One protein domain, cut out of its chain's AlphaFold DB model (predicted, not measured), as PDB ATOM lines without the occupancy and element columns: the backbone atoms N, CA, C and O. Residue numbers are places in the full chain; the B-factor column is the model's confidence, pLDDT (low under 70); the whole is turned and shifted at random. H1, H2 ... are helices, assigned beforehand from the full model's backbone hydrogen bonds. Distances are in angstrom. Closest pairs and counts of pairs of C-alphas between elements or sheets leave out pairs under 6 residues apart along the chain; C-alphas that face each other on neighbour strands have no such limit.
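This is residues 186 to 252 of the 404 residues of an uncharacterized protein of Cyanidioschyzon merolae (strain 10D) (UniProt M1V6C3). After a leading stretch, the long helix H1 packs by residues 199 to 203 on H3, which forms a small helical hairpin with H2; H4 turns off crosswise after H3. The 67 printed residues, with helices H1, H2, H3 and H4 in chain order and no named strand, are all helix in class, compact with a radius of gyration of the C-alphas of 10.8 A, and span 31 by 23 by 17 A.

H1, residues 196 to 210, touches H3, residues 229 to 237, with residues 199 to 203 alone, at a steep tilt of 44 degrees, opposite ways; the closest C-alphas, Leu 199 and Leu 231, are 6.7 A apart. H2, residues 220 to 225, touches H3 as a hairpin at a shallow tilt of 14 degrees, closest at C-alphas 220 and 232, 6.4 A. H4, residues 240 to 247, is close to but not clearly touching H3, about perpendicular at 80 degrees, closest at C-alphas 235 and 241, 5.8 A. In these four helices every O i to N i+4 pair is within hydrogen-bond range.

H1 runs 20.5 A from C-alpha 196 at (34.768, 10.557, -42.359); H2 measures 8.5 A, H3 12.1 A and H4 10.9 A, and H4 ends at C-alpha 247 at (39.010, 12.094, -49.926).

The farthest C-alphas, Ala 186 and Pro 214, are 31.9 A apart. The printed part has no cut and no long link between helices. pLDDT is under 70 at residues 186 to 191, 210 to 214 and 225.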
ATOM      1  N   ALA A 186      18.882  25.963 -38.711       53.56
ATOM      2  CA  ALA A 186      19.052  25.854 -37.262       53.56
ATOM      3  C   ALA A 186      18.765  24.442 -36.709       53.56
ATOM      4  O   ALA A 186      19.381  24.022 -35.732       53.56
ATOM      5  N   SER A 187      17.847  23.697 -37.326       57.81
ATOM      6  CA  SER A 187      17.553  22.294 -37.004       57.81
ATOM      7  C   SER A 187      18.603  21.348 -37.591       57.81
ATOM      8  O   SER A 187      18.960  20.372 -36.940       57.81
ATOM      9  N   MET A 188      19.141  21.672 -38.772       58.97
ATOM     10  CA  MET A 188      20.252  20.960 -39.407       58.97
ATOM     11  C   MET A 188      21.512  21.006 -38.543       58.97
ATOM     12  O   MET A 188      22.058  19.958 -38.240       58.97
ATOM     13  N   ARG A 189      21.913  22.175 -38.020       58.78
ATOM     14  CA  ARG A 189      23.088  22.309 -37.128       58.78
ATOM     15  C   ARG A 189      23.061  21.445 -35.858       58.78
ATOM     16  O   ARG A 189      24.084  21.330 -35.194       58.78
ATOM     17  N   ARG A 190      21.910  20.869 -35.489       66.50
ATOM     18  CA  ARG A 190      21.792  19.933 -34.356       66.50
ATOM     19  C   ARG A 190      22.103  18.484 -34.739       66.50
ATOM     20  O   ARG A 190      22.289  17.663 -33.845       66.50
ATOM     21  N   LEU A 191      22.136  18.160 -36.033       68.38
ATOM     22  CA  LEU A 191      22.603  16.864 -36.514       68.38
ATOM     23  C   LEU A 191      24.117  16.802 -36.313       68.38
ATOM     24  O   LEU A 191      24.842  17.725 -36.684       68.38
ATOM     25  N   LYS A 192      24.591  15.716 -35.700       79.88
ATOM     26  CA  LYS A 192      26.027  15.473 -35.574       79.88
ATOM     27  C   LYS A 192      26.588  15.095 -36.951       79.88
ATOM     28  O   LYS A 192      26.036  14.177 -37.561       79.88
ATOM     29  N   PRO A 193      27.652  15.766 -37.428       84.31
ATOM     30  CA  PRO A 193      28.365  15.346 -38.627       84.31
ATOM     31  C   PRO A 193      28.842  13.901 -38.478       84.31
ATOM     32  O   PRO A 193      29.318  13.505 -37.411       84.31
ATOM     33  N   LEU A 194      28.716  13.122 -39.547       86.12
ATOM     34  CA  LEU A 194      29.218  11.757 -39.597       86.12
ATOM     35  C   LEU A 194      30.757  11.766 -39.565       86.12
ATOM     36  O   LEU A 194      31.385  12.623 -40.204       86.12
ATOM     37  N   PRO A 195      31.393  10.799 -38.883       90.06
ATOM     38  CA  PRO A 195      32.815  10.525 -39.050       90.06
ATOM     39  C   PRO A 195      33.148  10.252 -40.522       90.06
ATOM     40  O   PRO A 195      32.339   9.687 -41.255       90.06
ATOM     41  N   LEU A 196      34.362  10.598 -40.948       88.00
ATOM     42  CA  LEU A 196      34.768  10.557 -42.359       88.00
ATOM     43  C   LEU A 196      34.552   9.186 -43.034       88.00
ATOM     44  O   LEU A 196      34.119   9.116 -44.181       88.00
ATOM     45  N   GLN A 197      34.798   8.093 -42.307       88.25
ATOM     46  CA  GLN A 197      34.590   6.724 -42.798       88.25
ATOM     47  C   GLN A 197      33.107   6.399 -43.027       88.25
ATOM     48  O   GLN A 197      32.744   5.784 -44.031       88.25
ATOM     49  N   GLU A 198      32.235   6.839 -42.119       90.00
ATOM     50  CA  GLU A 198      30.789   6.654 -42.256       90.00
ATOM     51  C   GLU A 198      30.219   7.544 -43.356       90.00
ATOM     52  O   GLU A 198      29.393   7.074 -44.136       90.00
ATOM     53  N   LEU A 199      30.718   8.781 -43.478       91.19
ATOM     54  CA  LEU A 199      30.405   9.663 -44.596       91.19
ATOM     55  C   LEU A 199      30.761   8.994 -45.929       91.19
ATOM     56  O   LEU A 199      29.885   8.875 -46.780       91.19
ATOM     57  N   LYS A 200      31.999   8.505 -46.103       91.44
ATOM     58  CA  LYS A 200      32.430   7.823 -47.339       91.44
ATOM     59  C   LYS A 200      31.517   6.637 -47.659       91.44
ATOM     60  O   LYS A 200      31.037   6.522 -48.784       91.44
ATOM     61  N   ARG A 201      31.211   5.789 -46.669       90.00
ATOM     62  CA  ARG A 201      30.323   4.626 -46.843       90.00
ATOM     63  C   ARG A 201      28.912   5.028 -47.269       90.00
ATOM     64  O   ARG A 201      28.393   4.496 -48.247       90.00
ATOM     65  N   GLU A 202      28.284   5.943 -46.537       90.50
ATOM     66  CA  GLU A 202      26.907   6.371 -46.798       90.50
ATOM     67  C   GLU A 202      26.777   7.135 -48.116       90.50
ATOM     68  O   GLU A 202      25.790   6.968 -48.832       90.50
ATOM     69  N   LEU A 203      27.787   7.929 -48.464       88.56
ATOM     70  CA  LEU A 203      27.850   8.663 -49.718       88.56
ATOM     71  C   LEU A 203      28.011   7.717 -50.913       88.56
ATOM     72  O   LEU A 203      27.258   7.833 -51.874       88.56
ATOM     73  N   LEU A 204      28.919   6.737 -50.842       86.81
ATOM     74  CA  LEU A 204      29.076   5.722 -51.893       86.81
ATOM     75  C   LEU A 204      27.825   4.853 -52.040       86.81
ATOM     76  O   LEU A 204      27.405   4.570 -53.161       86.81
ATOM     77  N   LYS A 205      27.184   4.482 -50.926       87.31
ATOM     78  CA  LYS A 205      25.899   3.774 -50.935       87.31
ATOM     79  C   LYS A 205      24.809   4.610 -51.602       87.31
ATOM     80  O   LYS A 205      24.106   4.115 -52.477       87.31
ATOM     81  N   PHE A 206      24.698   5.888 -51.239       85.75
ATOM     82  CA  PHE A 206      23.751   6.806 -51.865       85.75
ATOM     83  C   PHE A 206      23.994   6.928 -53.373       85.75
ATOM     84  O   PHE A 206      23.044   6.904 -54.157       85.75
ATOM     85  N   ILE A 207      25.263   7.026 -53.777       82.75
ATOM     86  CA  ILE A 207      25.657   7.077 -55.183       82.75
ATOM     87  C   ILE A 207      25.213   5.799 -55.905       82.75
ATOM     88  O   ILE A 207      24.569   5.897 -56.946       82.75
ATOM     89  N   ALA A 208      25.485   4.626 -55.332       77.62
ATOM     90  CA  ALA A 208      25.133   3.335 -55.918       77.62
ATOM     91  C   ALA A 208      23.614   3.097 -56.018       77.62
ATOM     92  O   ALA A 208      23.147   2.511 -56.990       77.62
ATOM     93  N   GLU A 209      22.839   3.539 -55.025       75.75
ATOM     94  CA  GLU A 209      21.395   3.275 -54.949       75.75
ATOM     95  C   GLU A 209      20.539   4.304 -55.694       75.75
ATOM     96  O   GLU A 209      19.466   3.966 -56.194       75.75
ATOM     97  N   ARG A 210      20.949   5.578 -55.703       65.31
ATOM     98  CA  ARG A 210      20.074   6.694 -56.105       65.31
ATOM     99  C   ARG A 210      20.650   7.624 -57.152       65.31
ATOM    100  O   ARG A 210      19.913   8.465 -57.665       65.31
ATOM    101  N   THR A 211      21.932   7.514 -57.478       55.81
ATOM    102  CA  THR A 211      22.510   8.319 -58.553       55.81
ATOM    103  C   THR A 211      22.807   7.450 -59.760       55.81
ATOM    104  O   THR A 211      23.241   6.312 -59.644       55.81
ATOM    105  N   VAL A 212      22.567   8.004 -60.946       48.41
ATOM    106  CA  VAL A 212      22.781   7.300 -62.218       48.41
ATOM    107  C   VAL A 212      24.282   7.139 -62.529       48.41
ATOM    108  O   VAL A 212      24.644   6.355 -63.398       48.41
ATOM    109  N   THR A 213      25.173   7.845 -61.820       53.59
ATOM    110  CA  THR A 213      26.617   7.872 -62.111       53.59
ATOM    111  C   THR A 213      27.482   7.500 -60.911       53.59
ATOM    112  O   THR A 213      27.671   8.329 -60.014       53.59
ATOM    113  N   PRO A 214      28.108   6.315 -60.935       64.00
ATOM    114  CA  PRO A 214      29.173   5.957 -60.011       64.00
ATOM    115  C   PRO A 214      30.340   6.961 -60.059       64.00
ATOM    116  O   PRO A 214      30.764   7.413 -61.128       64.00
ATOM    117  N   GLY A 215      30.888   7.311 -58.895       71.12
ATOM    118  CA  GLY A 215      32.151   8.053 -58.806       71.12
ATOM    119  C   GLY A 215      32.076   9.565 -59.065       71.12
ATOM    120  O   GLY A 215      33.104  10.174 -59.355       71.12
ATOM    121  N   VAL A 216      30.895  10.190 -59.013       76.56
ATOM    122  CA  VAL A 216      30.753  11.660 -59.011       76.56
ATOM    123  C   VAL A 216      30.138  12.090 -57.689       76.56
ATOM    124  O   VAL A 216      29.185  11.471 -57.216       76.56
ATOM    125  N   MET A 217      30.672  13.159 -57.108       82.88
ATOM    126  CA  MET A 217      30.129  13.773 -55.911       82.88
ATOM    127  C   MET A 217      28.688  14.247 -56.186       82.88
ATOM    128  O   MET A 217      28.472  15.042 -57.105       82.88
ATOM    129  N   PRO A 218      27.674  13.781 -55.438       79.69
ATOM    130  CA  PRO A 218      26.312  14.265 -55.602       79.69
ATOM    131  C   PRO A 218      26.240  15.754 -55.234       79.69
ATOM    132  O   PRO A 218      26.665  16.121 -54.136       79.69
ATOM    133  N   PRO A 219      25.683  16.622 -56.094       75.69
ATOM    134  CA  PRO A 219      25.517  18.025 -55.743       75.69
ATOM    135  C   PRO A 219      24.496  18.166 -54.608       75.69
ATOM    136  O   PRO A 219      23.544  17.382 -54.510       75.69
ATOM    137  N   GLU A 220      24.646  19.207 -53.786       77.44
ATOM    138  CA  GLU A 220      23.824  19.434 -52.588       77.44
ATOM    139  C   GLU A 220      22.321  19.365 -52.891       77.44
ATOM    140  O   GLU A 220      21.562  18.734 -52.159       77.44
ATOM    141  N   ARG A 221      21.881  19.915 -54.032       71.31
ATOM    142  CA  ARG A 221      20.473  19.865 -54.463       71.31
ATOM    143  C   ARG A 221      19.912  18.444 -54.581       71.31
ATOM    144  O   ARG A 221      18.725  18.249 -54.335       71.31
ATOM    145  N   ILE A 222      20.729  17.468 -54.981       74.62
ATOM    146  CA  ILE A 222      20.316  16.064 -55.120       74.62
ATOM    147  C   ILE A 222      20.214  15.415 -53.740       74.62
ATOM    148  O   ILE A 222      19.208  14.767 -53.451       74.62
ATOM    149  N   LEU A 223      21.187  15.669 -52.861       80.56
ATOM    150  CA  LEU A 223      21.147  15.212 -51.469       80.56
ATOM    151  C   LEU A 223      19.942  15.804 -50.723       80.56
ATOM    152  O   LEU A 223      19.210  15.079 -50.050       80.56
ATOM    153  N   ALA A 224      19.673  17.097 -50.915       75.31
ATOM    154  CA  ALA A 224      18.564  17.813 -50.293       75.31
ATOM    155  C   ALA A 224      17.211  17.301 -50.799       75.31
ATOM    156  O   ALA A 224      16.309  17.045 -50.001       75.31
ATOM    157  N   LYS A 225      17.074  17.075 -52.115       66.88
ATOM    158  CA  LYS A 225      15.880  16.438 -52.698       66.88
ATOM    159  C   LYS A 225      15.639  15.041 -52.131       66.88
ATOM    160  O   LYS A 225      14.483  14.679 -51.918       66.88
ATOM    161  N   ALA A 226      16.703  14.288 -51.859       70.00
ATOM    162  CA  ALA A 226      16.630  12.967 -51.244       70.00
ATOM    163  C   ALA A 226      16.497  12.996 -49.707       70.00
ATOM    164  O   ALA A 226      16.443  11.937 -49.085       70.00
ATOM    165  N   GLY A 227      16.455  14.181 -49.087       74.69
ATOM    166  CA  GLY A 227      16.351  14.345 -47.637       74.69
ATOM    167  C   GLY A 227      17.611  13.957 -46.855       74.69
ATOM    168  O   GLY A 227      17.551  13.860 -45.631       74.69
ATOM    169  N   ARG A 228      18.749  13.748 -47.528       83.38
ATOM    170  CA  ARG A 228      20.031  13.352 -46.922       83.38
ATOM    171  C   ARG A 228      20.801  14.553 -46.373       83.38
ATOM    172  O   ARG A 228      21.920  14.853 -46.789       83.38
ATOM    173  N   PHE A 229      20.180  15.275 -45.443       81.19
ATOM    174  CA  PHE A 229      20.789  16.436 -44.783       81.19
ATOM    175  C   PHE A 229      21.951  16.048 -43.858       81.19
ATOM    176  O   PHE A 229      22.852  16.853 -43.645       81.19
ATOM    177  N   ASP A 230      21.957  14.807 -43.363       83.31
ATOM    178  CA  ASP A 230      23.087  14.187 -42.667       83.31
ATOM    179  C   ASP A 230      24.361  14.225 -43.523       83.31
ATOM    180  O   ASP A 230      25.415  14.645 -43.044       83.31
ATOM    181  N   LEU A 231      24.246  13.873 -44.810       88.19
ATOM    182  CA  LEU A 231      25.361  13.922 -45.753       88.19
ATOM    183  C   LEU A 231      25.782  15.361 -46.038       88.19
ATOM    184  O   LEU A 231      26.968  15.647 -45.965       88.19
ATOM    185  N   ILE A 232      24.837  16.273 -46.291       85.56
ATOM    186  CA  ILE A 232      25.142  17.688 -46.584       85.56
ATOM    187  C   ILE A 232      25.968  18.325 -45.460       85.56
ATOM    188  O   ILE A 232      27.005  18.928 -45.712       85.56
ATOM    189  N   ILE A 233      25.544  18.146 -44.208       84.81
ATOM    190  CA  ILE A 233      26.244  18.715 -43.049       84.81
ATOM    191  C   ILE A 233      27.614  18.075 -42.869       84.81
ATOM    192  O   ILE A 233      28.579  18.764 -42.551       84.81
ATOM    193  N   SER A 234      27.701  16.759 -43.056       88.88
ATOM    194  CA  SER A 234      28.971  16.043 -42.950       88.88
ATOM    195  C   SER A 234      29.946  16.504 -44.030       88.88
ATOM    196  O   SER A 234      31.121  16.700 -43.743       88.88
ATOM    197  N   ILE A 235      29.459  16.748 -45.248       88.38
ATOM    198  CA  ILE A 235      30.258  17.285 -46.349       88.38
ATOM    199  C   ILE A 235      30.824  18.655 -45.984       88.38
ATOM    200  O   ILE A 235      32.028  18.865 -46.096       88.38
ATOM    201  N   GLU A 236      29.975  19.555 -45.493       86.50
ATOM    202  CA  GLU A 236      30.393  20.893 -45.074       86.50
ATOM    203  C   GLU A 236      31.407  20.840 -43.919       86.50
ATOM    204  O   GLU A 236      32.421  21.535 -43.934       86.50
ATOM    205  N   TYR A 237      31.175  19.964 -42.938       86.88
ATOM    206  CA  TYR A 237      32.053  19.790 -41.782       86.88
ATOM    207  C   TYR A 237      33.460  19.310 -42.164       86.88
ATOM    208  O   TYR A 237      34.440  19.762 -41.579       86.88
ATOM    209  N   HIS A 238      33.568  18.429 -43.162       87.19
ATOM    210  CA  HIS A 238      34.846  17.890 -43.645       87.19
ATOM    211  C   HIS A 238      35.505  18.761 -44.731       87.19
ATOM    212  O   HIS A 238      36.333  18.274 -45.497       87.19
ATOM    213  N   GLY A 239      35.168  20.055 -44.794       82.88
ATOM    214  CA  GLY A 239      35.822  21.024 -45.683       82.88
ATOM    215  C   GLY A 239      35.115  21.256 -47.022       82.88
ATOM    216  O   GLY A 239      35.693  21.861 -47.923       82.88
ATOM    217  N   GLY A 240      33.870  20.797 -47.157       84.62
ATOM    218  CA  GLY A 240      33.021  21.039 -48.321       84.62
ATOM    219  C   GLY A 240      33.105  19.956 -49.398       84.62
ATOM    220  O   GLY A 240      33.861  18.985 -49.316       84.62
ATOM    221  N   SER A 241      32.292  20.126 -50.446       82.62
ATOM    222  CA  SER A 241      32.081  19.118 -51.496       82.62
ATOM    223  C   SER A 241      33.359  18.713 -52.223       82.62
ATOM    224  O   SER A 241      33.534  17.530 -52.500       82.62
ATOM    225  N   ARG A 242      34.263  19.659 -52.490       80.12
ATOM    226  CA  ARG A 242      35.532  19.398 -53.179       80.12
ATOM    227  C   ARG A 242      36.505  18.583 -52.326       80.12
ATOM    228  O   ARG A 242      37.014  17.575 -52.801       80.12
ATOM    229  N   ALA A 243      36.709  18.977 -51.069       84.19
ATOM    230  CA  ALA A 243      37.593  18.259 -50.150       84.19
ATOM    231  C   ALA A 243      37.097  16.823 -49.918       84.19
ATOM    232  O   ALA A 243      37.863  15.865 -49.993       84.19
ATOM    233  N   VAL A 244      35.787  16.656 -49.713       88.19
ATOM    234  CA  VAL A 244      35.187  15.329 -49.543       88.19
ATOM    235  C   VAL A 244      35.236  14.508 -50.825       88.19
ATOM    236  O   VAL A 244      35.446  13.298 -50.742       88.19
ATOM    237  N   ALA A 245      35.081  15.132 -51.995       86.75
ATOM    238  CA  ALA A 245      35.235  14.445 -53.270       86.75
ATOM    239  C   ALA A 245      36.655  13.879 -53.422       86.75
ATOM    240  O   ALA A 245      36.794  12.691 -53.687       86.75
ATOM    241  N   GLU A 246      37.691  14.670 -53.136       83.81
ATOM    242  CA  GLU A 246      39.089  14.216 -53.164       83.81
ATOM    243  C   GLU A 246      39.333  13.047 -52.191       83.81
ATOM    244  O   GLU A 246      39.863  12.011 -52.586       83.81
ATOM    245  N   ILE A 247      38.861  13.153 -50.943       84.56
ATOM    246  CA  ILE A 247      39.010  12.094 -49.926       84.56
ATOM    247  C   ILE A 247      38.262  10.804 -50.305       84.56
ATOM    248  O   ILE A 247      38.696   9.682 -50.009       84.56
ATOM    249  N   CYS A 248      37.089  10.949 -50.914       83.38
ATOM    250  CA  CYS A 248      36.258   9.821 -51.311       83.38
ATOM    251  C   CYS A 248      36.623   9.272 -52.694       83.38
ATOM    252  O   CYS A 248      35.960   8.333 -53.129       83.38
ATOM    253  N   GLU A 249      37.648   9.826 -53.354       85.00
ATOM    254  CA  GLU A 249      38.033   9.501 -54.736       85.00
ATOM    255  C   GLU A 249      36.857   9.677 -55.718       85.00
ATOM    256  O   GLU A 249      36.665   8.924 -56.672       85.00
ATOM    257  N   LEU A 250      36.028  10.688 -55.455       81.31
ATOM    258  CA  LEU A 250      34.903  11.099 -56.280       81.31
ATOM    259  C   LEU A 250      35.287  12.311 -57.131       81.31
ATOM    260  O   LEU A 250      36.086  13.159 -56.743       81.31
ATOM    261  N   ARG A 251      34.655  12.429 -58.295       75.00
ATOM    262  CA  ARG A 251      34.783  13.606 -59.163       75.00
ATOM    263  C   ARG A 251      34.000  14.787 -58.587       75.00
ATOM    264  O   ARG A 251      32.875  14.603 -58.125       75.00
ATOM    265  N   ASP A 252      34.565  15.992 -58.653       72.00
ATOM    266  CA  ASP A 252      33.925  17.206 -58.135       72.00
ATOM    267  C   ASP A 252      32.615  17.533 -58.873       72.00
ATOM    268  O   ASP A 252      32.552  17.610 -60.101       72.00
TER     269      ASP A 252